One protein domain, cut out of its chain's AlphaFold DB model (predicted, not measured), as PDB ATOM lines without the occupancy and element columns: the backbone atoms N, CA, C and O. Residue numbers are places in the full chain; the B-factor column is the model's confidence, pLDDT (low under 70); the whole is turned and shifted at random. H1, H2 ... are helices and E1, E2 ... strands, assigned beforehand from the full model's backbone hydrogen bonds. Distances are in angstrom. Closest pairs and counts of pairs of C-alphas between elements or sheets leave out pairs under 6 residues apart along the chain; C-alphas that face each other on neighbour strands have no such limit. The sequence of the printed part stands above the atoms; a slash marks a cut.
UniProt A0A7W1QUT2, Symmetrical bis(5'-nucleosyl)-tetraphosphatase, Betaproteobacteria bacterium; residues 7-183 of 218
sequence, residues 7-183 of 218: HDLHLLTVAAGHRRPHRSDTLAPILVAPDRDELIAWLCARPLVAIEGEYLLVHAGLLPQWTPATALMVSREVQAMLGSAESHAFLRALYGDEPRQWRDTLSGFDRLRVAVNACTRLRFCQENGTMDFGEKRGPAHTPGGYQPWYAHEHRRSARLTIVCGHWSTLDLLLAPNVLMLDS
ATOM      1  N   HIS A   7       8.666 -40.896  38.338       96.50
ATOM      2  CA  HIS A   7       8.391 -42.180  38.995       96.50
ATOM      3  C   HIS A   7       6.990 -42.720  38.675       96.50
ATOM      4  O   HIS A   7       6.827 -43.934  38.566       96.50
ATOM      5  N   ASP A   8       6.018 -41.845  38.417       97.88
ATOM      6  CA  ASP A   8       4.685 -42.250  37.957       97.88
ATOM      7  C   ASP A   8       4.763 -42.869  36.561       97.88
ATOM      8  O   ASP A   8       4.268 -43.967  36.319       97.88
ATOM      9  N   LEU A   9       5.480 -42.216  35.644       97.94
ATOM     10  CA  LEU A   9       5.718 -42.738  34.296       97.94
ATOM     11  C   LEU A   9       6.537 -44.038  34.314       97.94
ATOM     12  O   LEU A   9       6.316 -44.926  33.483       97.94
ATOM     13  N   HIS A  10       7.452 -44.186  35.279       97.06
ATOM     14  CA  HIS A  10       8.140 -45.452  35.514       97.06
ATOM     15  C   HIS A  10       7.156 -46.559  35.916       97.06
ATOM     16  O   HIS A  10       7.164 -47.619  35.285       97.06
ATOM     17  N   LEU A  11       6.272 -46.301  36.888       97.44
ATOM     18  CA  LEU A  11       5.217 -47.234  37.290       97.44
ATOM     19  C   LEU A  11       4.324 -47.617  36.103       97.44
ATOM     20  O   LEU A  11       4.113 -48.806  35.879       97.44
ATOM     21  N   LEU A  12       3.866 -46.649  35.303       97.62
ATOM     22  CA  LEU A  12       3.059 -46.916  34.106       97.62
ATOM     23  C   LEU A  12       3.795 -47.825  33.112       97.62
ATOM     24  O   LEU A  12       3.223 -48.781  32.590       97.62
ATOM     25  N   THR A  13       5.090 -47.583  32.891       96.94
ATOM     26  CA  THR A  13       5.892 -48.401  31.968       96.94
ATOM     27  C   THR A  13       6.083 -49.833  32.474       96.94
ATOM     28  O   THR A  13       6.051 -50.783  31.686       96.94
ATOM     29  N   VAL A  14       6.280 -50.001  33.786       96.69
ATOM     30  CA  VAL A  14       6.391 -51.314  34.437       96.69
ATOM     31  C   VAL A  14       5.053 -52.051  34.402       96.69
ATOM     32  O   VAL A  14       5.012 -53.214  34.009       96.69
ATOM     33  N   ALA A  15       3.951 -51.374  34.735       95.94
ATOM     34  CA  ALA A  15       2.606 -51.938  34.677       95.94
ATOM     35  C   ALA A  15       2.223 -52.386  33.256       95.94
ATOM     36  O   ALA A  15       1.569 -53.415  33.103       95.94
ATOM     37  N   ALA A  16       2.680 -51.668  32.225       95.50
ATOM     38  CA  ALA A  16       2.492 -52.030  30.821       95.50
ATOM     39  C   ALA A  16       3.419 -53.165  30.329       95.50
ATOM     40  O   ALA A  16       3.310 -53.594  29.178       95.50
ATOM     41  N   GLY A  17       4.339 -53.650  31.174       95.00
ATOM     42  CA  GLY A  17       5.240 -54.768  30.877       95.00
ATOM     43  C   GLY A  17       6.470 -54.414  30.035       95.00
ATOM     44  O   GLY A  17       7.197 -55.314  29.613       95.00
ATOM     45  N   HIS A  18       6.748 -53.128  29.790       94.75
ATOM     46  CA  HIS A  18       7.878 -52.703  28.942       94.75
ATOM     47  C   HIS A  18       9.178 -52.487  29.725       94.75
ATOM     48  O   HIS A  18      10.239 -52.274  29.136       94.75
ATOM     49  N   ARG A  19       9.120 -52.566  31.059       90.81
ATOM     50  CA  ARG A  19      10.276 -52.527  31.962       90.81
ATOM     51  C   ARG A  19      10.076 -53.485  33.127       90.81
ATOM     52  O   ARG A  19       8.961 -53.705  33.585       90.81
ATOM     53  N   ARG A  20      11.189 -54.012  33.638       88.50
ATOM     54  CA  ARG A  20      11.212 -54.700  34.931       88.50
ATOM     55  C   ARG A  20      11.368 -53.660  36.048       88.50
ATOM     56  O   ARG A  20      12.127 -52.711  35.833       88.50
ATOM     57  N   PRO A  21      10.712 -53.841  37.207       85.31
ATOM     58  CA  PRO A  21      11.014 -53.048  38.393       85.31
ATOM     59  C   PRO A  21      12.498 -53.177  38.755       85.31
ATOM     60  O   PRO A  21      13.093 -54.253  38.619       85.31
ATOM     61  N   HIS A  22      13.100 -52.094  39.228       84.00
ATOM     62  CA  HIS A  22      14.400 -52.132  39.873       84.00
ATOM     63  C   HIS A  22      14.292 -52.810  41.249       84.00
ATOM     64  O   HIS A  22      13.247 -52.802  41.894       84.00
ATOM     65  N   ARG A  23      15.396 -53.379  41.749       79.31
ATOM     66  CA  ARG A  23      15.410 -54.085  43.045       79.31
ATOM     67  C   ARG A  23      15.026 -53.187  44.230       79.31
ATOM     68  O   ARG A  23      14.547 -53.689  45.238       79.31
ATOM     69  N   SER A  24      15.280 -51.886  44.121       82.50
ATOM     70  CA  SER A  24      14.966 -50.893  45.157       82.50
ATOM     71  C   SER A  24      13.556 -50.315  45.049       82.50
ATOM     72  O   SER A  24      13.200 -49.465  45.861       82.50
ATOM     73  N   ASP A  25      12.779 -50.706  44.039       87.25
ATOM     74  CA  ASP A  25      11.442 -50.167  43.840       87.25
ATOM     75  C   ASP A  25      10.447 -50.754  44.839       87.25
ATOM     76  O   ASP A  25      10.445 -51.951  45.130       87.25
ATOM     77  N   THR A  26       9.523 -49.915  45.297       90.44
ATOM     78  CA  THR A  26       8.417 -50.289  46.188       90.44
ATOM     79  C   THR A  26       7.082 -50.381  45.441       90.44
ATOM     80  O   THR A  26       6.021 -50.175  46.019       90.44
ATOM     81  N   LEU A  27       7.120 -50.704  44.142       95.06
ATOM     82  CA  LEU A  27       5.935 -50.724  43.269       95.06
ATOM     83  C   LEU A  27       5.064 -51.979  43.431       95.06
ATOM     84  O   LEU A  27       3.904 -51.970  43.027       95.06
ATOM     85  N   ALA A  28       5.600 -53.065  44.001       93.75
ATOM     86  CA  ALA A  28       4.908 -54.354  44.067       93.75
ATOM     87  C   ALA A  28       3.505 -54.289  44.709       93.75
ATOM     88  O   ALA A  28       2.591 -54.842  44.102       93.75
ATOM     89  N   PRO A  29       3.280 -53.583  45.841       95.25
ATOM     90  CA  PRO A  29       1.945 -53.459  46.426       95.25
ATOM     91  C   PRO A  29       0.918 -52.834  45.479       95.25
ATOM     92  O   PRO A  29      -0.232 -53.248  45.492       95.25
ATOM     93  N   ILE A  30       1.333 -51.891  44.625       96.19
ATOM     94  CA  ILE A  30       0.460 -51.260  43.625       96.19
ATOM     95  C   ILE A  30       0.166 -52.245  42.487       96.19
ATOM     96  O   ILE A  30      -0.968 -52.380  42.042       96.19
ATOM     97  N   LEU A  31       1.192 -52.960  42.015       95.56
ATOM     98  CA  LEU A  31       1.092 -53.868  40.868       95.56
ATOM     99  C   LEU A  31       0.295 -55.149  41.152       95.56
ATOM    100  O   LEU A  31      -0.126 -55.807  40.205       95.56
ATOM    101  N   VAL A  32       0.113 -55.516  42.422       96.38
ATOM    102  CA  VAL A  32      -0.667 -56.695  42.847       96.38
ATOM    103  C   VAL A  32      -1.977 -56.324  43.544       96.38
ATOM    104  O   VAL A  32      -2.680 -57.212  44.025       96.38
ATOM    105  N   ALA A  33      -2.299 -55.030  43.626       97.75
ATOM    106  CA  ALA A  33      -3.518 -54.559  44.264       97.75
ATOM    107  C   ALA A  33      -4.766 -55.066  43.511       97.75
ATOM    108  O   ALA A  33      -4.752 -55.104  42.276       97.75
ATOM    109  N   PRO A  34      -5.860 -55.429  44.208       98.12
ATOM    110  CA  PRO A  34      -7.106 -55.844  43.555       98.12
ATOM    111  C   PRO A  34      -7.697 -54.782  42.614       98.12
ATOM    112  O   PRO A  34      -8.333 -55.124  41.624       98.12
ATOM    113  N   ASP A  35      -7.462 -53.504  42.911       97.94
ATOM    114  CA  ASP A  35      -7.897 -52.314  42.171       97.94
ATOM    115  C   ASP A  35      -6.789 -51.723  41.275       97.94
ATOM    116  O   ASP A  35      -6.909 -50.599  40.785       97.94
ATOM    117  N   ARG A  36      -5.708 -52.476  41.016       97.56
ATOM    118  CA  ARG A  36      -4.560 -52.042  40.196       97.56
ATOM    119  C   ARG A  36      -4.986 -51.361  38.897       97.56
ATOM    120  O   ARG A  36      -4.443 -50.312  38.558       97.56
ATOM    121  N   ASP A  37      -5.903 -51.962  38.147       97.06
ATOM    122  CA  ASP A  37      -6.275 -51.455  36.825       97.06
ATOM    123  C   ASP A  37      -6.971 -50.087  36.919       97.06
ATOM    124  O   ASP A  37      -6.715 -49.214  36.090       97.06
ATOM    125  N   GLU A  38      -7.761 -49.855  37.971       98.00
ATOM    126  CA  GLU A  38      -8.363 -48.551  38.263       98.00
ATOM    127  C   GLU A  38      -7.291 -47.512  38.621       98.00
ATOM    128  O   GLU A  38      -7.278 -46.414  38.058       98.00
ATOM    129  N   LEU A  39      -6.340 -47.873  39.492       97.94
ATOM    130  CA  LEU A  39      -5.235 -46.996  39.897       97.94
ATOM    131  C   LEU A  39      -4.366 -46.582  38.700       97.94
ATOM    132  O   LEU A  39      -4.038 -45.404  38.535       97.94
ATOM    133  N   ILE A  40      -4.013 -47.543  37.840       97.75
ATOM    134  CA  ILE A  40      -3.217 -47.297  36.632       97.75
ATOM    135  C   ILE A  40      -4.008 -46.454  35.626       97.75
ATOM    136  O   ILE A  40      -3.457 -45.494  35.082       97.75
ATOM    137  N   ALA A  41      -5.294 -46.745  35.411       96.94
ATOM    138  CA  ALA A  41      -6.143 -45.958  34.518       96.94
ATOM    139  C   ALA A  41      -6.284 -44.501  34.994       96.94
ATOM    140  O   ALA A  41      -6.156 -43.567  34.196       96.94
ATOM    141  N   TRP A  42      -6.477 -44.286  36.300       97.62
ATOM    142  CA  TRP A  42      -6.526 -42.948  36.889       97.62
ATOM    143  C   TRP A  42      -5.216 -42.182  36.682       97.62
ATOM    144  O   TRP A  42      -5.244 -40.998  36.312       97.62
ATOM    145  N   LEU A  43      -4.079 -42.861  36.879       97.81
ATOM    146  CA  LEU A  43      -2.748 -42.278  36.731       97.81
ATOM    147  C   LEU A  43      -2.457 -41.903  35.272       97.81
ATOM    148  O   LEU A  43      -2.047 -40.774  35.013       97.81
ATOM    149  N   CYS A  44      -2.766 -42.779  34.307       96.88
ATOM    150  CA  CYS A  44      -2.658 -42.488  32.868       96.88
ATOM    151  C   CYS A  44      -3.450 -41.241  32.445       96.88
ATOM    152  O   CYS A  44      -3.070 -40.556  31.498       96.88
ATOM    153  N   ALA A  45      -4.540 -40.928  33.150       97.00
ATOM    154  CA  ALA A  45      -5.372 -39.765  32.872       97.00
ATOM    155  C   ALA A  45      -4.869 -38.462  33.522       97.00
ATOM    156  O   ALA A  45      -5.539 -37.436  33.390       97.00
ATOM    157  N   ARG A  46      -3.750 -38.458  34.261       98.31
ATOM    158  CA  ARG A  46      -3.208 -37.231  34.875       98.31
ATOM    159  C   ARG A  46      -2.411 -36.394  33.851       98.31
ATOM    160  O   ARG A  46      -1.751 -36.956  32.982       98.31
ATOM    161  N   PRO A  47      -2.453 -35.053  33.929       98.50
ATOM    162  CA  PRO A  47      -1.660 -34.180  33.061       98.50
ATOM    163  C   PRO A  47      -0.187 -34.100  33.505       98.50
ATOM    164  O   PRO A  47       0.142 -34.413  34.645       98.50
ATOM    165  N   LEU A  48       0.700 -33.597  32.641       98.75
ATOM    166  CA  LEU A  48       2.051 -33.163  33.038       98.75
ATOM    167  C   LEU A  48       2.050 -31.766  33.676       98.75
ATOM    168  O   LEU A  48       2.894 -31.462  34.515       98.75
ATOM    169  N   VAL A  49       1.128 -30.906  33.235       98.75
ATOM    170  CA  VAL A  49       1.030 -29.498  33.627       98.75
ATOM    171  C   VAL A  49      -0.425 -29.144  33.898       98.75
ATOM    172  O   VAL A  49      -1.312 -29.483  33.112       98.75
ATOM    173  N   ALA A  50      -0.665 -28.402  34.974       98.38
ATOM    174  CA  ALA A  50      -1.960 -27.799  35.268       98.38
ATOM    175  C   ALA A  50      -1.799 -26.308  35.576       98.38
ATOM    176  O   ALA A  50      -0.782 -25.899  36.131       98.38
ATOM    177  N   ILE A  51      -2.792 -25.497  35.209       97.94
ATOM    178  CA  ILE A  51      -2.819 -24.057  35.496       97.94
ATOM    179  C   ILE A  51      -4.102 -23.735  36.251       97.94
ATOM    180  O   ILE A  51      -5.182 -24.147  35.827       97.94
ATOM    181  N   GLU A  52      -3.969 -22.983  37.338       95.94
ATOM    182  CA  GLU A  52      -5.077 -22.516  38.167       95.94
ATOM    183  C   GLU A  52      -4.796 -21.072  38.605       95.94
ATOM    184  O   GLU A  52      -3.877 -20.804  39.381       95.94
ATOM    185  N   GLY A  53      -5.544 -20.120  38.038       95.19
ATOM    186  CA  GLY A  53      -5.284 -18.690  38.219       95.19
ATOM    187  C   GLY A  53      -3.873 -18.298  37.765       95.19
ATOM    188  O   GLY A  53      -3.500 -18.508  36.612       95.19
ATOM    189  N   GLU A  54      -3.090 -17.736  38.685       96.56
ATOM    190  CA  GLU A  54      -1.708 -17.296  38.445       96.56
ATOM    191  C   GLU A  54      -0.658 -18.394  38.698       96.56
ATOM    192  O   GLU A  54       0.545 -18.143  38.573       96.56
ATOM    193  N   TYR A  55      -1.088 -19.613  39.044       98.19
ATOM    194  CA  TYR A  55      -0.204 -20.725  39.381       98.19
ATOM    195  C   TYR A  55      -0.146 -21.773  38.272       98.19
ATOM    196  O   TYR A  55      -1.160 -22.136  37.672       98.19
ATOM    197  N   LEU A  56       1.053 -22.303  38.041       98.56
ATOM    198  CA  LEU A  56       1.305 -23.442  37.162       98.56
ATOM    199  C   LEU A  56       1.936 -24.571  37.975       98.56
ATOM    200  O   LEU A  56       3.020 -24.397  38.520       98.56
ATOM    201  N   LEU A  57       1.285 -25.729  38.024       98.75
ATOM    202  CA  LEU A  57       1.796 -26.939  38.664       98.75
ATOM    203  C   LEU A  57       2.475 -27.838  37.621       98.75
ATOM    204  O   LEU A  57       1.871 -28.151  36.593       98.75
ATOM    205  N   VAL A  58       3.710 -28.262  37.893       98.81
ATOM    206  CA  VAL A  58       4.501 -29.206  37.078       98.81
ATOM    207  C   VAL A  58       5.439 -29.999  37.991       98.81
ATOM    208  O   VAL A  58       5.867 -29.478  39.013       98.81
ATOM    209  N   HIS A  59       5.774 -31.250  37.668       98.75
ATOM    210  CA  HIS A  59       6.608 -32.073  38.561       98.75
ATOM    211  C   HIS A  59       8.036 -31.531  38.725       98.75
ATOM    212  O   HIS A  59       8.505 -31.401  39.850       98.75
ATOM    213  N   ALA A  60       8.716 -31.177  37.630       98.38
ATOM    214  CA  ALA A  60      10.101 -30.696  37.649       98.38
ATOM    215  C   ALA A  60      10.241 -29.209  37.287       98.38
ATOM    216  O   ALA A  60      10.594 -28.391  38.133       98.38
ATOM    217  N   GLY A  61       9.984 -28.845  36.031       97.62
ATOM    218  CA  GLY A  61      10.168 -27.482  35.539       97.62
ATOM    219  C   GLY A  61       9.739 -27.333  34.084       97.62
ATOM    220  O   GLY A  61       9.196 -28.263  33.491       97.62
ATOM    221  N   LEU A  62       9.982 -26.156  33.506       98.50
ATOM    222  CA  LEU A  62       9.693 -25.857  32.099       98.50
ATOM    223  C   LEU A  62      10.944 -25.326  31.400       98.50
ATOM    224  O   LEU A  62      11.746 -24.623  32.014       98.50
ATOM    225  N   LEU A  63      11.072 -25.607  30.103       98.50
ATOM    226  CA  LEU A  63      12.150 -25.044  29.288       98.50
ATOM    227  C   LEU A  63      12.010 -23.514  29.153       98.50
ATOM    228  O   LEU A  63      10.877 -23.022  29.071       98.50
ATOM    229  N   PRO A  64      13.119 -22.749  29.059       97.94
ATOM    230  CA  PRO A  64      13.073 -21.285  28.986       97.94
ATOM    231  C   PRO A  64      12.204 -20.742  27.845       97.94
ATOM    232  O   PRO A  64      11.463 -19.771  28.021       97.94
ATOM    233  N   GLN A  65      12.219 -21.413  26.691       97.44
ATOM    234  CA  GLN A  65      11.460 -21.025  25.502       97.44
ATOM    235  C   GLN A  65       9.952 -21.323  25.566       97.44
ATOM    236  O   GLN A  65       9.213 -20.939  24.650       97.44
ATOM    237  N   TRP A  66       9.463 -22.018  26.596       98.31
ATOM    238  CA  TRP A  66       8.052 -22.390  26.685       98.31
ATOM    239  C   TRP A  66       7.208 -21.324  27.371       98.31
ATOM    240  O   TRP A  66       7.477 -20.884  28.489       98.31
ATOM    241  N   THR A  67       6.119 -20.952  26.702       98.25
ATOM    242  CA  THR A  67       5.026 -20.214  27.342       98.25
ATOM    243  C   THR A  67       4.159 -21.174  28.165       98.25
ATOM    244  O   THR A  67       4.151 -22.377  27.881       98.25
ATOM    245  N   PRO A  68       3.348 -20.675  29.116       98.06
ATOM    246  CA  PRO A  68       2.355 -21.507  29.796       98.06
ATOM    247  C   PRO A  68       1.389 -22.211  28.826       98.06
ATOM    248  O   PRO A  68       1.023 -23.363  29.040       98.06
ATOM    249  N   ALA A  69       1.036 -21.557  27.713       98.00
ATOM    250  CA  ALA A  69       0.203 -22.148  26.667       98.00
ATOM    251  C   ALA A  69       0.900 -23.324  25.964       98.00
ATOM    252  O   ALA A  69       0.287 -24.371  25.764       98.00
ATOM    253  N   THR A  70       2.194 -23.185  25.647       98.25
ATOM    254  CA  THR A  70       3.008 -24.273  25.084       98.25
ATOM    255  C   THR A  70       3.068 -25.458  26.046       98.25
ATOM    256  O   THR A  70       2.832 -26.586  25.628       98.25
ATOM    257  N   ALA A  71       3.319 -25.201  27.334       98.50
ATOM    258  CA  ALA A  71       3.389 -26.233  28.367       98.50
ATOM    259  C   ALA A  71       2.061 -27.005  28.517       98.50
ATOM    260  O   ALA A  71       2.057 -28.236  28.565       98.50
ATOM    261  N   LEU A  72       0.922 -26.301  28.519       98.44
ATOM    262  CA  LEU A  72      -0.403 -26.933  28.538       98.44
ATOM    263  C   LEU A  72      -0.686 -27.753  27.277       98.44
ATOM    264  O   LEU A  72      -1.238 -28.848  27.374       98.44
ATOM    265  N   MET A  73      -0.326 -27.235  26.102       98.44
ATOM    266  CA  MET A  73      -0.508 -27.934  24.830       98.44
ATOM    267  C   MET A  73       0.242 -29.270  24.834       98.44
ATOM    268  O   MET A  73      -0.387 -30.309  24.655       98.44
ATOM    269  N   VAL A  74       1.547 -29.267  25.127       98.44
ATOM    270  CA  VAL A  74       2.344 -30.508  25.135       98.44
ATOM    271  C   VAL A  74       1.928 -31.460  26.258       98.44
ATOM    272  O   VAL A  74       1.975 -32.674  26.088       98.44
ATOM    273  N   SER A  75       1.440 -30.932  27.388       98.62
ATOM    274  CA  SER A  75       0.836 -31.750  28.445       98.62
ATOM    275  C   SER A  75      -0.399 -32.504  27.944       98.62
ATOM    276  O   SER A  75      -0.542 -33.692  28.227       98.62
ATOM    277  N   ARG A  76      -1.279 -31.842  27.181       98.44
ATOM    278  CA  ARG A  76      -2.464 -32.479  26.581       98.44
ATOM    279  C   ARG A  76      -2.086 -33.496  25.508       98.44
ATOM    280  O   ARG A  76      -2.712 -34.547  25.451       98.44
ATOM    281  N   GLU A  77      -1.066 -33.212  24.698       98.50
ATOM    282  CA  GLU A  77      -0.544 -34.165  23.707       98.50
ATOM    283  C   GLU A  77      -0.072 -35.467  24.387       98.50
ATOM    284  O   GLU A  77      -0.461 -36.559  23.972       98.50
ATOM    285  N   VAL A  78       0.702 -35.364  25.477       98.56
ATOM    286  CA  VAL A  78       1.168 -36.536  26.244       98.56
ATOM    287  C   VAL A  78       0.006 -37.267  26.916       98.56
ATOM    288  O   VAL A  78      -0.068 -38.491  26.837       98.56
ATOM    289  N   GLN A  79      -0.922 -36.539  27.540       98.25
ATOM    290  CA  GLN A  79      -2.099 -37.130  28.184       98.25
ATOM    291  C   GLN A  79      -2.971 -37.900  27.177       98.25
ATOM    292  O   GLN A  79      -3.396 -39.020  27.452       98.25
ATOM    293  N   ALA A  80      -3.198 -37.334  25.987       98.25
ATOM    294  CA  ALA A  80      -3.930 -38.000  24.914       98.25
ATOM    295  C   ALA A  80      -3.202 -39.263  24.430       98.25
ATOM    296  O   ALA A  80      -3.840 -40.297  24.243       98.25
ATOM    297  N   MET A  81      -1.871 -39.212  24.286       98.38
ATOM    298  CA  MET A  81      -1.070 -40.379  23.907       98.38
ATOM    299  C   MET A  81      -1.172 -41.508  24.941       98.38
ATOM    300  O   MET A  81      -1.383 -42.662  24.563       98.38
ATOM    301  N   LEU A  82      -1.088 -41.188  26.237       97.88
ATOM    302  CA  LEU A  82      -1.212 -42.172  27.323       97.88
ATOM    303  C   LEU A  82      -2.593 -42.843  27.370       97.88
ATOM    304  O   LEU A  82      -2.679 -44.009  27.757       97.88
ATOM    305  N   GLY A  83      -3.650 -42.141  26.953       96.12
ATOM    306  CA  GLY A  83      -5.008 -42.682  26.831       96.12
ATOM    307  C   GLY A  83      -5.327 -43.342  25.482       96.12
ATOM    308  O   GLY A  83      -6.447 -43.809  25.290       96.12
ATOM    309  N   SER A  84      -4.387 -43.358  24.535       97.06
ATOM    310  CA  SER A  84      -4.615 -43.862  23.176       97.06
ATOM    311  C   SER A  84      -4.285 -45.351  23.021       97.06
ATOM    312  O   SER A  84      -3.607 -45.955  23.855       97.06
ATOM    313  N   ALA A  85      -4.676 -45.931  21.882       96.88
ATOM    314  CA  ALA A  85      -4.265 -47.281  21.489       96.88
ATOM    315  C   ALA A  85      -2.735 -47.434  21.337       96.88
ATOM    316  O   ALA A  85      -2.210 -48.542  21.448       96.88
ATOM    317  N   GLU A  86      -2.003 -46.336  21.122       97.25
ATOM    318  CA  GLU A  86      -0.541 -46.327  20.976       97.25
ATOM    319  C   GLU A  86       0.209 -46.185  22.313       97.25
ATOM    320  O   GLU A  86       1.440 -46.235  22.340       97.25
ATOM    321  N   SER A  87      -0.506 -46.077  23.439       97.06
ATOM    322  CA  SER A  87       0.074 -45.842  24.769       97.06
ATOM    323  C   SER A  87       1.196 -46.827  25.127       97.06
ATOM    324  O   SER A  87       2.276 -46.422  25.556       97.06
ATOM    325  N   HIS A  88       1.017 -48.126  24.855       96.38
ATOM    326  CA  HIS A  88       2.057 -49.133  25.104       96.38
ATOM    327  C   HIS A  88       3.311 -48.927  24.237       96.38
ATOM    328  O   HIS A  88       4.429 -49.137  24.714       96.38
ATOM    329  N   ALA A  89       3.149 -48.525  22.975       97.06
ATOM    330  CA  ALA A  89       4.277 -48.234  22.092       97.06
ATOM    331  C   ALA A  89       5.028 -46.982  22.567       97.06
ATOM    332  O   ALA A  89       6.259 -46.996  22.646       97.06
ATOM    333  N   PHE A  90       4.291 -45.948  22.979       97.75
ATOM    334  CA  PHE A  90       4.866 -44.740  23.555       97.75
ATOM    335  C   PHE A  90       5.619 -45.017  24.862       97.75
ATOM    336  O   PHE A  90       6.780 -44.635  24.972       97.75
ATOM    337  N   LEU A  91       5.029 -45.742  25.822       97.06
ATOM    338  CA  LEU A  91       5.680 -46.095  27.094       97.06
ATOM    339  C   LEU A  91       6.970 -46.900  26.881       97.06
ATOM    340  O   LEU A  91       7.974 -46.667  27.555       97.06
ATOM    341  N   ARG A  92       6.984 -47.809  25.899       94.69
ATOM    342  CA  ARG A  92       8.200 -48.528  25.496       94.69
ATOM    343  C   ARG A  92       9.275 -47.580  24.962       94.69
ATOM    344  O   ARG A  92      10.451 -47.759  25.268       94.69
ATOM    345  N   ALA A  93       8.875 -46.586  24.173       93.56
ATOM    346  CA  ALA A  93       9.766 -45.595  23.580       93.56
ATOM    347  C   ALA A  93      10.120 -44.437  24.531       93.56
ATOM    348  O   ALA A  93      10.985 -43.631  24.197       93.56
ATOM    349  N   LEU A  94       9.475 -44.316  25.693       93.25
ATOM    350  CA  LEU A  94       9.618 -43.157  26.574       93.25
ATOM    351  C   LEU A  94      11.005 -43.066  27.219       93.25
ATOM    352  O   LEU A  94      11.501 -41.974  27.488       93.25
ATOM    353  N   TYR A  95      11.649 -44.214  27.439       86.19
ATOM    354  CA  TYR A  95      12.987 -44.270  28.012       86.19
ATOM    355  C   TYR A  95      14.029 -43.742  27.039       86.19
ATOM    356  O   TYR A  95      14.328 -44.363  26.022       86.19
ATOM    357  N   GLY A  96      14.642 -42.629  27.414       88.12
ATOM    358  CA  GLY A  96      15.752 -42.060  26.683       88.12
ATOM    359  C   GLY A  96      15.997 -40.620  27.088       88.12
ATOM    360  O   GLY A  96      15.107 -39.920  27.578       88.12
ATOM    361  N   ASP A  97      17.225 -40.191  26.856       93.00
ATOM    362  CA  ASP A  97      17.650 -38.819  27.107       93.00
ATOM    363  C   ASP A  97      17.577 -37.967  25.836       93.00
ATOM    364  O   ASP A  97      17.554 -36.747  25.922       93.00
ATOM    365  N   GLU A  98      17.463 -38.589  24.660       94.50
ATOM    366  CA  GLU A  98      17.334 -37.884  23.385       94.50
ATOM    367  C   GLU A  98      15.886 -37.885  22.868       94.50
ATOM    368  O   GLU A  98      15.209 -38.910  22.985       94.50
ATOM    369  N   PRO A  99      15.409 -36.788  22.250       96.94
ATOM    370  CA  PRO A  99      16.129 -35.528  22.054       96.94
ATOM    371  C   PRO A  99      16.285 -34.715  23.350       96.94
ATOM    372  O   PRO A  99      15.371 -34.642  24.170       96.94
ATOM    373  N   ARG A 100      17.428 -34.043  23.517       96.88
ATOM    374  CA  ARG A 100      17.672 -33.148  24.669       96.88
ATOM    375  C   ARG A 100      17.133 -31.730  24.517       96.88
ATOM    376  O   ARG A 100      17.160 -30.972  25.481       96.88
ATOM    377  N   GLN A 101      16.668 -31.354  23.330       97.56
ATOM    378  CA  GLN A 101      16.273 -29.984  23.011       97.56
ATOM    379  C   GLN A 101      14.895 -29.951  22.352       97.56
ATOM    380  O   GLN A 101      14.635 -30.701  21.412       97.56
ATOM    381  N   TRP A 102      14.039 -29.027  22.790       97.62
ATOM    382  CA  TRP A 102      12.786 -28.735  22.097       97.62
ATOM    383  C   TRP A 102      13.026 -28.008  20.775       97.62
ATOM    384  O   TRP A 102      13.704 -26.979  20.736       97.62
ATOM    385  N   ARG A 103      12.400 -28.508  19.708       96.62
ATOM    386  CA  ARG A 103      12.269 -27.821  18.420       96.62
ATOM    387  C   ARG A 103      10.835 -27.975  17.948       96.62
ATOM    388  O   ARG A 103      10.281 -29.067  18.042       96.62
ATOM    389  N   ASP A 104      10.258 -26.917  17.393       94.19
ATOM    390  CA  ASP A 104       8.869 -26.953  16.919       94.19
ATOM    391  C   ASP A 104       8.661 -27.952  15.769       94.19
ATOM    392  O   ASP A 104       7.548 -28.418  15.552       94.19
ATOM    393  N   THR A 105       9.742 -28.338  15.084       96.94
ATOM    394  CA  THR A 105       9.760 -29.373  14.042       96.94
ATOM    395  C   THR A 105       9.731 -30.807  14.579       96.94
ATOM    396  O   THR A 105       9.559 -31.737  13.791       96.94
ATOM    397  N   LEU A 106       9.902 -31.021  15.891       97.50
ATOM    398  CA  LEU A 106       9.751 -32.350  16.484       97.50
ATOM    399  C   LEU A 106       8.303 -32.820  16.352       97.50
ATOM    400  O   LEU A 106       7.361 -32.064  16.596       97.50
ATOM    401  N   SER A 107       8.141 -34.104  16.050       96.94
ATOM    402  CA  SER A 107       6.849 -34.777  15.937       96.94
ATOM    403  C   SER A 107       6.899 -36.174  16.568       96.94
ATOM    404  O   SER A 107       7.960 -36.636  16.996       96.94
ATOM    405  N   GLY A 108       5.738 -36.825  16.674       97.00
ATOM    406  CA  GLY A 108       5.621 -38.192  17.187       97.00
ATOM    407  C   GLY A 108       6.205 -38.375  18.591       97.00
ATOM    408  O   GLY A 108       6.163 -37.473  19.430       97.00
ATOM    409  N   PHE A 109       6.768 -39.558  18.854       97.88
ATOM    410  CA  PHE A 109       7.280 -39.914  20.181       97.88
ATOM    411  C   PHE A 109       8.460 -39.062  20.635       97.88
ATOM    412  O   PHE A 109       8.593 -38.835  21.833       97.88
ATOM    413  N   ASP A 110       9.277 -38.543  19.720       97.88
ATOM    414  CA  ASP A 110      10.397 -37.678  20.090       97.88
ATOM    415  C   ASP A 110       9.902 -36.359  20.686       97.88
ATOM    416  O   ASP A 110      10.360 -35.960  21.756       97.88
ATOM    417  N   ARG A 111       8.892 -35.733  20.068       97.94
ATOM    418  CA  ARG A 111       8.236 -34.535  20.614       97.94
ATOM    419  C   ARG A 111       7.678 -34.782  22.016       97.94
ATOM    420  O   ARG A 111       7.929 -33.998  22.931       97.94
ATOM    421  N   LEU A 112       6.954 -35.888  22.186       98.25
ATOM    422  CA  LEU A 112       6.348 -36.261  23.466       98.25
ATOM    423  C   LEU A 112       7.402 -36.607  24.527       98.25
ATOM    424  O   LEU A 112       7.233 -36.266  25.697       98.25
ATOM    425  N   ARG A 113       8.515 -37.236  24.135       98.25
ATOM    426  CA  ARG A 113       9.620 -37.559  25.045       98.25
ATOM    427  C   ARG A 113      10.313 -36.296  25.543       98.25
ATOM    428  O   ARG A 113      10.573 -36.204  26.740       98.25
ATOM    429  N   VAL A 114      10.552 -35.299  24.681       98.12
ATOM    430  CA  VAL A 114      11.057 -33.987  25.131       98.12
ATOM    431  C   VAL A 114      10.082 -33.344  26.114       98.12
ATOM    432  O   VAL A 114      10.513 -32.837  27.149       98.12
ATOM    433  N   ALA A 115       8.776 -33.416  25.827       98.25
ATOM    434  CA  ALA A 115       7.741 -32.891  26.710       98.25
ATOM    435  C   ALA A 115       7.802 -33.519  28.111       98.25
ATOM    436  O   ALA A 115       7.888 -32.815  29.119       98.25
ATOM    437  N   VAL A 116       7.836 -34.850  28.165       98.56
ATOM    438  CA  VAL A 116       7.971 -35.612  29.409       98.56
ATOM    439  C   VAL A 116       9.279 -35.293  30.125       98.56
ATOM    440  O   VAL A 116       9.266 -35.028  31.326       98.56
ATOM    441  N   ASN A 117      10.408 -35.308  29.418       98.38
ATOM    442  CA  ASN A 117      11.717 -35.086  30.020       98.38
ATOM    443  C   ASN A 117      11.816 -33.692  30.659       98.38
ATOM    444  O   ASN A 117      12.265 -33.580  31.800       98.38
ATOM    445  N   ALA A 118      11.330 -32.649  29.985       98.31
ATOM    446  CA  ALA A 118      11.294 -31.305  30.555       98.31
ATOM    447  C   ALA A 118      10.386 -31.244  31.796       98.31
ATOM    448  O   ALA A 118      10.830 -30.853  32.874       98.31
ATOM    449  N   CYS A 119       9.139 -31.708  31.683       98.75
ATOM    450  CA  CYS A 119       8.163 -31.590  32.766       98.75
ATOM    451  C   CYS A 119       8.472 -32.476  33.980       98.75
ATOM    452  O   CYS A 119       7.999 -32.174  35.073       98.75
ATOM    453  N   THR A 120       9.237 -33.562  33.818       98.44
ATOM    454  CA  THR A 120       9.406 -34.574  34.878       98.44
ATOM    455  C   THR A 120      10.841 -34.823  35.320       98.44
ATOM    456  O   THR A 120      11.045 -35.488  36.330       98.44
ATOM    457  N   ARG A 121      11.848 -34.331  34.587       97.88
ATOM    458  CA  ARG A 121      13.258 -34.641  34.881       97.88
ATOM    459  C   ARG A 121      14.174 -33.422  34.955       97.88
ATOM    460  O   ARG A 121      15.303 -33.577  35.423       97.88
ATOM    461  N   LEU A 122      13.705 -32.250  34.529       98.19
ATOM    462  CA  LEU A 122      14.520 -31.049  34.374       98.19
ATOM    463  C   LEU A 122      15.115 -30.550  35.699       98.19
ATOM    464  O   LEU A 122      14.413 -30.368  36.691       98.19
ATOM    465  N   ARG A 123      16.423 -30.288  35.673       98.25
ATOM    466  CA  ARG A 123      17.162 -29.582  36.730       98.25
ATOM    467  C   ARG A 123      17.911 -28.406  36.123       98.25
ATOM    468  O   ARG A 123      17.588 -27.253  36.399       98.25
ATOM    469  N   PHE A 124      18.825 -28.716  35.208       98.44
ATOM    470  CA  PHE A 124      19.625 -27.739  34.484       98.44
ATOM    471  C   PHE A 124      19.305 -27.748  32.989       98.44
ATOM    472  O   PHE A 124      19.024 -28.799  32.405       98.44
ATOM    473  N   CYS A 125      19.395 -26.580  32.361       98.56
ATOM    474  CA  CYS A 125      19.363 -26.442  30.911       98.56
ATOM    475  C   CYS A 125      20.243 -25.284  30.432       98.56
ATOM    476  O   CYS A 125      20.695 -24.449  31.211       98.56
ATOM    477  N   GLN A 126      20.511 -25.263  29.132       98.12
ATOM    478  CA  GLN A 126      21.055 -24.097  28.443       98.12
ATOM    479  C   GLN A 126      19.925 -23.136  28.043       98.12
ATOM    480  O   GLN A 126      18.759 -23.525  28.005       98.12
ATOM    481  N   GLU A 127      20.268 -21.906  27.648       95.81
ATOM    482  CA  GLU A 127      19.300 -20.889  27.187       95.81
ATOM    483  C   GLU A 127      18.450 -21.377  26.000       95.81
ATOM    484  O   GLU A 127      17.261 -21.091  25.897       95.81
ATOM    485  N   ASN A 128      19.038 -22.196  25.123       96.19
ATOM    486  CA  ASN A 128      18.340 -22.807  23.988       96.19
ATOM    487  C   ASN A 128      17.437 -24.005  24.380       96.19
ATOM    488  O   ASN A 128      16.900 -24.688  23.501       96.19
ATOM    489  N   GLY A 129      17.314 -24.299  25.678       97.50
ATOM    490  CA  GLY A 129      16.541 -25.399  26.251       97.50
ATOM    491  C   GLY A 129      17.166 -26.787  26.116       97.50
ATOM    492  O   GLY A 129      16.451 -27.773  26.272       97.50
ATOM    493  N   THR A 130      18.463 -26.897  25.814       98.38
ATOM    494  CA  THR A 130      19.173 -28.187  25.882       98.38
ATOM    495  C   THR A 130      19.256 -28.637  27.337       98.38
ATOM    496  O   THR A 130      19.850 -27.944  28.162       98.38
ATOM    497  N   MET A 131      18.638 -29.773  27.652       98.50
ATOM    498  CA  MET A 131      18.533 -30.319  29.006       98.50
ATOM    499  C   MET A 131      19.787 -31.097  29.409       98.50
ATOM    500  O   MET A 131      20.357 -31.830  28.596       98.50
ATOM    501  N   ASP A 132      20.163 -30.991  30.683       97.94
ATOM    502  CA  ASP A 132      21.126 -31.892  31.314       97.94
ATOM    503  C   ASP A 132      20.408 -32.952  32.164       97.94
ATOM    504  O   ASP A 132      19.523 -32.639  32.965       97.94
ATOM    505  N   PHE A 133      20.806 -34.217  31.994       96.06
ATOM    506  CA  PHE A 133      20.310 -35.350  32.789       96.06
ATOM    507  C   PHE A 133      21.399 -36.022  33.637       96.06
ATOM    508  O   PHE A 133      21.095 -36.961  34.382       96.06
ATOM    509  N   GLY A 134      22.651 -35.573  33.509       94.38
ATOM    510  CA  GLY A 134      23.801 -36.162  34.189       94.38
ATOM    511  C   GLY A 134      23.951 -35.655  35.619       94.38
ATOM    512  O   GLY A 134      24.148 -36.452  36.539       94.38
ATOM    513  N   GLU A 135      23.807 -34.347  35.820       95.75
ATOM    514  CA  GLU A 135      23.939 -33.704  37.119       95.75
ATOM    515  C   GLU A 135      22.624 -33.772  37.911       95.75
ATOM    516  O   GLU A 135      21.530 -33.461  37.430       95.75
ATOM    517  N   LYS A 136      22.728 -34.210  39.167       93.25
ATOM    518  CA  LYS A 136      21.581 -34.466  40.056       93.25
ATOM    519  C   LYS A 136      21.689 -33.735  41.393       93.25
ATOM    520  O   LYS A 136      20.753 -33.799  42.192       93.25
ATOM    521  N   ARG A 137      22.818 -33.079  41.663       93.31
ATOM    522  CA  ARG A 137      23.065 -32.278  42.868       93.31
ATOM    523  C   ARG A 137      22.460 -30.880  42.714       93.31
ATOM    524  O   ARG A 137      21.771 -30.602  41.737       93.31
ATOM    525  N   GLY A 138      22.678 -30.022  43.706       91.69
ATOM    526  CA  GLY A 138      22.156 -28.656  43.723       91.69
ATOM    527  C   GLY A 138      22.937 -27.660  42.842       91.69
ATOM    528  O   GLY A 138      23.948 -28.018  42.232       91.69
ATOM    529  N   PRO A 139      22.509 -26.381  42.817       92.44
ATOM    530  CA  PRO A 139      23.051 -25.325  41.950       92.44
ATOM    531  C   PRO A 139      24.564 -25.081  42.056       92.44
ATOM    532  O   PRO A 139      25.178 -24.634  41.090       92.44
ATOM    533  N   ALA A 140      25.193 -25.421  43.185       94.12
ATOM    534  CA  ALA A 140      26.648 -25.331  43.356       94.12
ATOM    535  C   ALA A 140      27.446 -26.240  42.395       94.12
ATOM    536  O   ALA A 140      28.643 -26.039  42.211       94.12
ATOM    537  N   HIS A 141      26.789 -27.223  41.771       95.38
ATOM    538  CA  HIS A 141      27.388 -28.161  40.820       95.38
ATOM    539  C   HIS A 141      26.934 -27.924  39.376       95.38
ATOM    540  O   HIS A 141      27.041 -28.824  38.549       95.38
ATOM    541  N   THR A 142      26.411 -26.732  39.070       96.12
ATOM    542  CA  THR A 142      25.937 -26.383  37.724       96.12
ATOM    543  C   THR A 142      27.010 -26.693  36.665       96.12
ATOM    544  O   THR A 142      28.118 -26.154  36.757       96.12
ATOM    545  N   PRO A 143      26.713 -27.530  35.651       96.12
ATOM    546  CA  PRO A 143      27.655 -27.811  34.574       96.12
ATOM    547  C   PRO A 143      28.001 -26.555  33.763       96.12
ATOM    548  O   PRO A 143      27.178 -25.654  33.598       96.12
ATOM    549  N   GLY A 144      29.209 -26.506  33.197       96.81
ATOM    550  CA  GLY A 144      29.646 -25.377  32.371       96.81
ATOM    551  C   GLY A 144      28.705 -25.120  31.187       96.81
ATOM    552  O   GLY A 144      28.422 -26.027  30.406       96.81
ATOM    553  N   GLY A 145      28.222 -23.882  31.054       95.94
ATOM    554  CA  GLY A 145      27.284 -23.473  30.001       95.94
ATOM    555  C   GLY A 145      25.808 -23.774  30.285       95.94
ATOM    556  O   GLY A 145      24.964 -23.461  29.447       95.94
ATOM    557  N   TYR A 146      25.484 -24.352  31.444       98.25
ATOM    558  CA  TYR A 146      24.116 -24.592  31.902       98.25
ATOM    559  C   TYR A 146      23.750 -23.639  33.044       98.25
ATOM    560  O   TYR A 146      24.615 -23.013  33.653       98.25
ATOM    561  N   GLN A 147      22.459 -23.551  33.347       98.00
ATOM    562  CA  GLN A 147      21.923 -22.904  34.543       98.00
ATOM    563  C   GLN A 147      20.780 -23.752  35.120       98.00
ATOM    564  O   GLN A 147      20.182 -24.550  34.387       98.00
ATOM    565  N   PRO A 148      20.449 -23.621  36.422       97.75
ATOM    566  CA  PRO A 148      19.186 -24.130  36.942       97.75
ATOM    567  C   PRO A 148      18.033 -23.596  36.094       97.75
ATOM    568  O   PRO A 148      17.999 -22.407  35.781       97.75
ATOM    569  N   TRP A 149      17.074 -24.450  35.738       97.88
ATOM    570  CA  TRP A 149      16.051 -24.090  34.751       97.88
ATOM    571  C   TRP A 149      15.273 -22.820  35.112       97.88
ATOM    572  O   TRP A 149      14.833 -22.108  34.217       97.88
ATOM    573  N   TYR A 150      15.106 -22.528  36.405       96.75
ATOM    574  CA  TYR A 150      14.378 -21.364  36.912       96.75
ATOM    575  C   TYR A 150      15.200 -20.067  36.917       96.75
ATOM    576  O   TYR A 150      14.608 -18.992  37.030       96.75
ATOM    577  N   ALA A 151      16.528 -20.167  36.807       96.56
ATOM    578  CA  ALA A 151      17.465 -19.049  36.906       96.56
ATOM    579  C   ALA A 151      17.647 -18.281  35.585       96.56
ATOM    580  O   ALA A 151      18.184 -17.179  35.599       96.56
ATOM    581  N   HIS A 152      17.158 -18.820  34.465       96.69
ATOM    582  CA  HIS A 152      17.143 -18.106  33.190       96.69
ATOM    583  C   HIS A 152      16.273 -16.838  33.286       96.69
ATOM    584  O   HIS A 152      15.094 -16.905  33.646       96.69
ATOM    585  N   GLU A 153      16.829 -15.681  32.927       91.56
ATOM    586  CA  GLU A 153      16.137 -14.386  33.033       91.56
ATOM    587  C   GLU A 153      14.978 -14.253  32.033       91.56
ATOM    588  O   GLU A 153      13.962 -13.615  32.315       91.56
ATOM    589  N   HIS A 154      15.091 -14.899  30.869       93.88
ATOM    590  CA  HIS A 154      14.146 -14.762  29.757       93.88
ATOM    591  C   HIS A 154      13.137 -15.912  29.648       93.88
ATOM    592  O   HIS A 154      12.559 -16.146  28.582       93.88
ATOM    593  N   ARG A 155      12.865 -16.621  30.756       96.75
ATOM    594  CA  ARG A 155      11.834 -17.673  30.775       96.75
ATOM    595  C   ARG A 155      10.489 -17.107  30.350       96.75
ATOM    596  O   ARG A 155       9.894 -16.274  31.034       96.75
ATOM    597  N   ARG A 156       9.928 -17.653  29.275       97.69
ATOM    598  CA  ARG A 156       8.616 -17.236  28.754       97.69
ATOM    599  C   ARG A 156       7.449 -17.606  29.675       97.69
ATOM    600  O   ARG A 156       6.333 -17.131  29.473       97.69
ATOM    601  N   SER A 157       7.706 -18.411  30.702       96.81
ATOM    602  CA  SER A 157       6.775 -18.779  31.769       96.81
ATOM    603  C   SER A 157       6.805 -17.849  32.991       96.81
ATOM    604  O   SER A 157       5.970 -18.010  33.875       96.81
ATOM    605  N   ALA A 158       7.701 -16.852  33.042       95.94
ATOM    606  CA  ALA A 158       7.958 -16.041  34.240       95.94
ATOM    607  C   ALA A 158       6.768 -15.202  34.753       95.94
ATOM    608  O   ALA A 158       6.830 -14.712  35.879       95.94
ATOM    609  N   ARG A 159       5.701 -15.037  33.957       95.62
ATOM    610  CA  ARG A 159       4.469 -14.329  34.357       95.62
ATOM    611  C   ARG A 159       3.581 -15.122  35.320       95.62
ATOM    612  O   ARG A 159       2.722 -14.517  35.946       95.62
ATOM    613  N   LEU A 160       3.750 -16.441  35.407       97.88
ATOM    614  CA  LEU A 160       3.039 -17.283  36.370       97.88
ATOM    615  C   LEU A 160       3.979 -17.694  37.500       97.88
ATOM    616  O   LEU A 160       5.194 -17.785  37.306       97.88
ATOM    617  N   THR A 161       3.405 -18.011  38.657       98.19
ATOM    618  CA  THR A 161       4.136 -18.681  39.733       98.19
ATOM    619  C   THR A 161       4.170 -20.181  39.458       98.19
ATOM    620  O   THR A 161       3.131 -20.841  39.462       98.19
ATOM    621  N   ILE A 162       5.357 -20.738  39.219       98.50
ATOM    622  CA  ILE A 162       5.523 -22.179  38.993       98.50
ATOM    623  C   ILE A 162       5.655 -22.890  40.337       98.50
ATOM    624  O   ILE A 162       6.534 -22.554  41.124       98.50
ATOM    625  N   VAL A 163       4.813 -23.888  40.581       98.56
ATOM    626  CA  VAL A 163       4.870 -24.794  41.731       98.56
ATOM    627  C   VAL A 163       5.380 -26.144  41.245       98.56
ATOM    628  O   VAL A 163       4.799 -26.728  40.329       98.56
ATOM    629  N   CYS A 164       6.475 -26.632  41.822       98.25
ATOM    630  CA  CYS A 164       7.118 -27.865  41.374       98.25
ATOM    631  C   CYS A 164       7.911 -28.579  42.475       98.25
ATOM    632  O   CYS A 164       7.957 -28.131  43.619       98.25
ATOM    633  N   GLY A 165       8.524 -29.711  42.132       96.06
ATOM    634  CA  GLY A 165       9.327 -30.548  43.021       96.06
ATOM    635  C   GLY A 165      10.485 -31.211  42.272       96.06
ATOM    636  O   GLY A 165      11.254 -30.514  41.609       96.06
ATOM    637  N   HIS A 166      10.609 -32.543  42.385       96.50
ATOM    638  CA  HIS A 166      11.593 -33.430  41.721       96.50
ATOM    639  C   HIS A 166      13.065 -33.262  42.128       96.50
ATOM    640  O   HIS A 166      13.862 -34.212  42.098       96.50
ATOM    641  N   TRP A 167      13.474 -32.039  42.438       94.19
ATOM    642  CA  TRP A 167      14.856 -31.699  42.707       94.19
ATOM    643  C   TRP A 167      15.160 -31.699  44.206       94.19
ATOM    644  O   TRP A 167      15.601 -30.699  44.753       94.19
ATOM    645  N   SER A 168      15.006 -32.851  44.859       89.50
ATOM    646  CA  SER A 168      15.196 -32.997  46.310       89.50
ATOM    647  C   SER A 168      16.550 -32.525  46.867       89.50
ATOM    648  O   SER A 168      16.656 -32.233  48.050       89.50
ATOM    649  N   THR A 169      17.607 -32.467  46.047       87.19
ATOM    650  CA  THR A 169      18.940 -31.963  46.447       87.19
ATOM    651  C   THR A 169      19.049 -30.436  46.449       87.19
ATOM    652  O   THR A 169      20.062 -29.908  46.904       87.19
ATOM    653  N   LEU A 170      18.042 -29.733  45.923       87.88
ATOM    654  CA  LEU A 170      17.910 -28.281  46.014       87.88
ATOM    655  C   LEU A 170      17.323 -27.837  47.362       87.88
ATOM    656  O   LEU A 170      17.580 -26.706  47.767       87.88
ATOM    657  N   ASP A 171      16.585 -28.725  48.037       89.75
ATOM    658  CA  ASP A 171      15.732 -28.418  49.190       89.75
ATOM    659  C   ASP A 171      14.607 -27.411  48.846       89.75
ATOM    660  O   ASP A 171      14.361 -27.085  47.679       89.75
ATOM    661  N   LEU A 172      13.873 -26.950  49.862       94.88
ATOM    662  CA  LEU A 172      12.813 -25.958  49.734       94.88
ATOM    663  C   LEU A 172      13.355 -24.633  49.176       94.88
ATOM    664  O   LEU A 172      14.154 -23.950  49.818       94.88
ATOM    665  N   LEU A 173      12.837 -24.214  48.018       96.06
ATOM    666  CA  LEU A 173      13.133 -22.914  47.414       96.06
ATOM    667  C   LEU A 173      11.842 -22.131  47.183       96.06
ATOM    668  O   LEU A 173      10.948 -22.580  46.466       96.06
ATOM    669  N   LEU A 174      11.766 -20.930  47.758       96.44
ATOM    670  CA  LEU A 174      10.630 -20.020  47.620       96.44
ATOM    671  C   LEU A 174      11.097 -18.694  47.020       96.44
ATOM    672  O   LEU A 174      11.635 -17.831  47.711       96.44
ATOM    673  N   ALA A 175      10.881 -18.536  45.721       93.88
ATOM    674  CA  ALA A 175      11.145 -17.314  44.974       93.88
ATOM    675  C   ALA A 175       9.827 -16.583  44.639       93.88
ATOM    676  O   ALA A 175       8.737 -17.152  44.780       93.88
ATOM    677  N   PRO A 176       9.878 -15.324  44.158       93.56
ATOM    678  CA  PRO A 176       8.675 -14.581  43.791       93.56
ATOM    679  C   PRO A 176       7.748 -15.332  42.825       93.56
ATOM    680  O   PRO A 176       6.542 -15.335  43.054       93.56
ATOM    681  N   ASN A 177       8.285 -16.032  41.821       96.06
ATOM    682  CA  ASN A 177       7.504 -16.753  40.807       96.06
ATOM    683  C   ASN A 177       7.883 -18.242  40.645       96.06
ATOM    684  O   ASN A 177       7.533 -18.855  39.634       96.06
ATOM    685  N   VAL A 178       8.596 -18.836  41.610       97.62
ATOM    686  CA  VAL A 178       8.945 -20.270  41.615       97.62
ATOM    687  C   VAL A 178       8.904 -20.808  43.045       97.62
ATOM    688  O   VAL A 178       9.561 -20.261  43.925       97.62
ATOM    689  N   LEU A 179       8.140 -21.876  43.269       98.25
ATOM    690  CA  LEU A 179       7.964 -22.562  44.548       98.25
ATOM    691  C   LEU A 179       8.363 -24.034  44.361       98.25
ATOM    692  O   LEU A 179       7.607 -24.812  43.779       98.25
ATOM    693  N   MET A 180       9.554 -24.411  44.825       97.19
ATOM    694  CA  MET A 180      10.078 -25.778  44.725       97.19
ATOM    695  C   MET A 180       9.898 -26.472  46.073       97.19
ATOM    696  O   MET A 180      10.563 -26.130  47.046       97.19
ATOM    697  N   LEU A 181       8.946 -27.400  46.133       97.94
ATOM    698  CA  LEU A 181       8.421 -27.979  47.373       97.94
ATOM    699  C   LEU A 181       9.058 -29.325  47.744       97.94
ATOM    700  O   LEU A 181       8.769 -29.864  48.811       97.94
ATOM    701  N   ASP A 182       9.893 -29.895  46.875       96.38
ATOM    702  CA  ASP A 182      10.562 -31.169  47.146       96.38
ATOM    703  C   ASP A 182      11.732 -30.978  48.118       96.38
ATOM    704  O   ASP A 182      12.887 -30.843  47.729       96.38
ATOM    705  N   SER A 183      11.404 -30.994  49.407       94.44
ATOM    706  CA  SER A 183      12.352 -30.987  50.523       94.44
ATOM    707  C   SER A 183      12.809 -32.399  50.921       94.44
ATOM    708  O   SER A 183      13.133 -32.646  52.081       94.44
TER     709      SER A 183
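AT A GLANCE: This is residues 7 to 183 of the 218 residues of the protein "Symmetrical bis(5'-nucleosyl)-tetraphosphatase" of Betaproteobacteria bacterium (UniProt A0A7W1QUT2). At one end of the model is a small four-stranded sheet, with the long helix H4 packed slantwise over its edge strand E1 on one face; at the other end is a cluster of short helices, H1, H2 and H3. H6, crossing H4, lies near the middle of the model, H5 makes a corner with H4 and packs on H1, and the unnamed residues 122 to 160 wind out at the sheet's end. The printed part has 177 residues, in the order H1 H2 H3 E1 E2 H4 H5 H6 E3 E4; the mixed sheet runs E1 E2 E3 E4. The class is mixed, helices and strands, with under half of the residues in named elements. The whole is compact, with a radius of gyration of the C-alphas of 16.2 A and spans of 47 by 34 by 33 A.

HOW THE PARTS SIT: Start with H1, residues 7 to 15: it touches H3, residues 36 to 44, at Leu 12 and Ile 40, whose C-alphas are the closest at 6.8 A, with a steep tilt of 48 degrees, opposite ways. H2, residues 28 to 31, is close to H1 but not clearly touching, with the C-alphas of Ala 15 and Leu 31 closest at 6.7 A. Next comes the hairpin of E1, residues 49 to 52, and E2, residues 55 to 58, antiparallel, with N 50 and O 57 3.0 A apart. E3, residues 161 to 164, is parallel to E2, with N 163 and O 56 2.8 A apart, and E4, residues 178 to 180, is parallel to E3, with N 179 and O 162 2.8 A apart. H4, residues 68 to 82, is on the sheet at a height of 5.9 A, over E1 and slantwise to the strands, at 39 degrees to E1 on the local plane; these are two layers, a helix on one face of a sheet. H5, residues 87 to 93, touches H4 only at the corner, the closest C-alphas being those of Met 81 and Ser 87 at 5.6 A. H5 also touches H1, with the C-alphas of Thr 13 and Leu 91 closest at 5.4 A. H6, residues 108 to 121, touches H4 at a steep tilt of 65 degrees, opposite ways, the C-alphas of Val 78 and Leu 112 being closest at 5.9 A; it only grazes the sheet with residues 118 to 120. E2, the helices H4 H5 H6 and E3 form a strand-helix-strand unit, two parallel neighbour strands with helices between. In H1, H3, H4, H5 and H6 every O i to N i+4 pair is within hydrogen-bond range; H2 is too short for one.

IN THESE COORDINATES: Find C-alpha 7 at (8.391, -42.180, 38.995), where H1 begins. H4 begins at C-alpha 68, (2.355, -21.507, 29.796), and runs 21.1 A; H6 runs 19.6 A. E4 ends at C-alpha 180, (10.078, -25.778, 44.725).

THE WHOLE: The C-alphas of Pro 34 and Gly 145 are the two farthest apart, at 49.1 A. The printed part has no cut, and the links H1 to H2, H5 to H6, H6 to E3 and E3 to E4 are long. The mean pLDDT of the printed part is 96.2, and no printed residue is under 70.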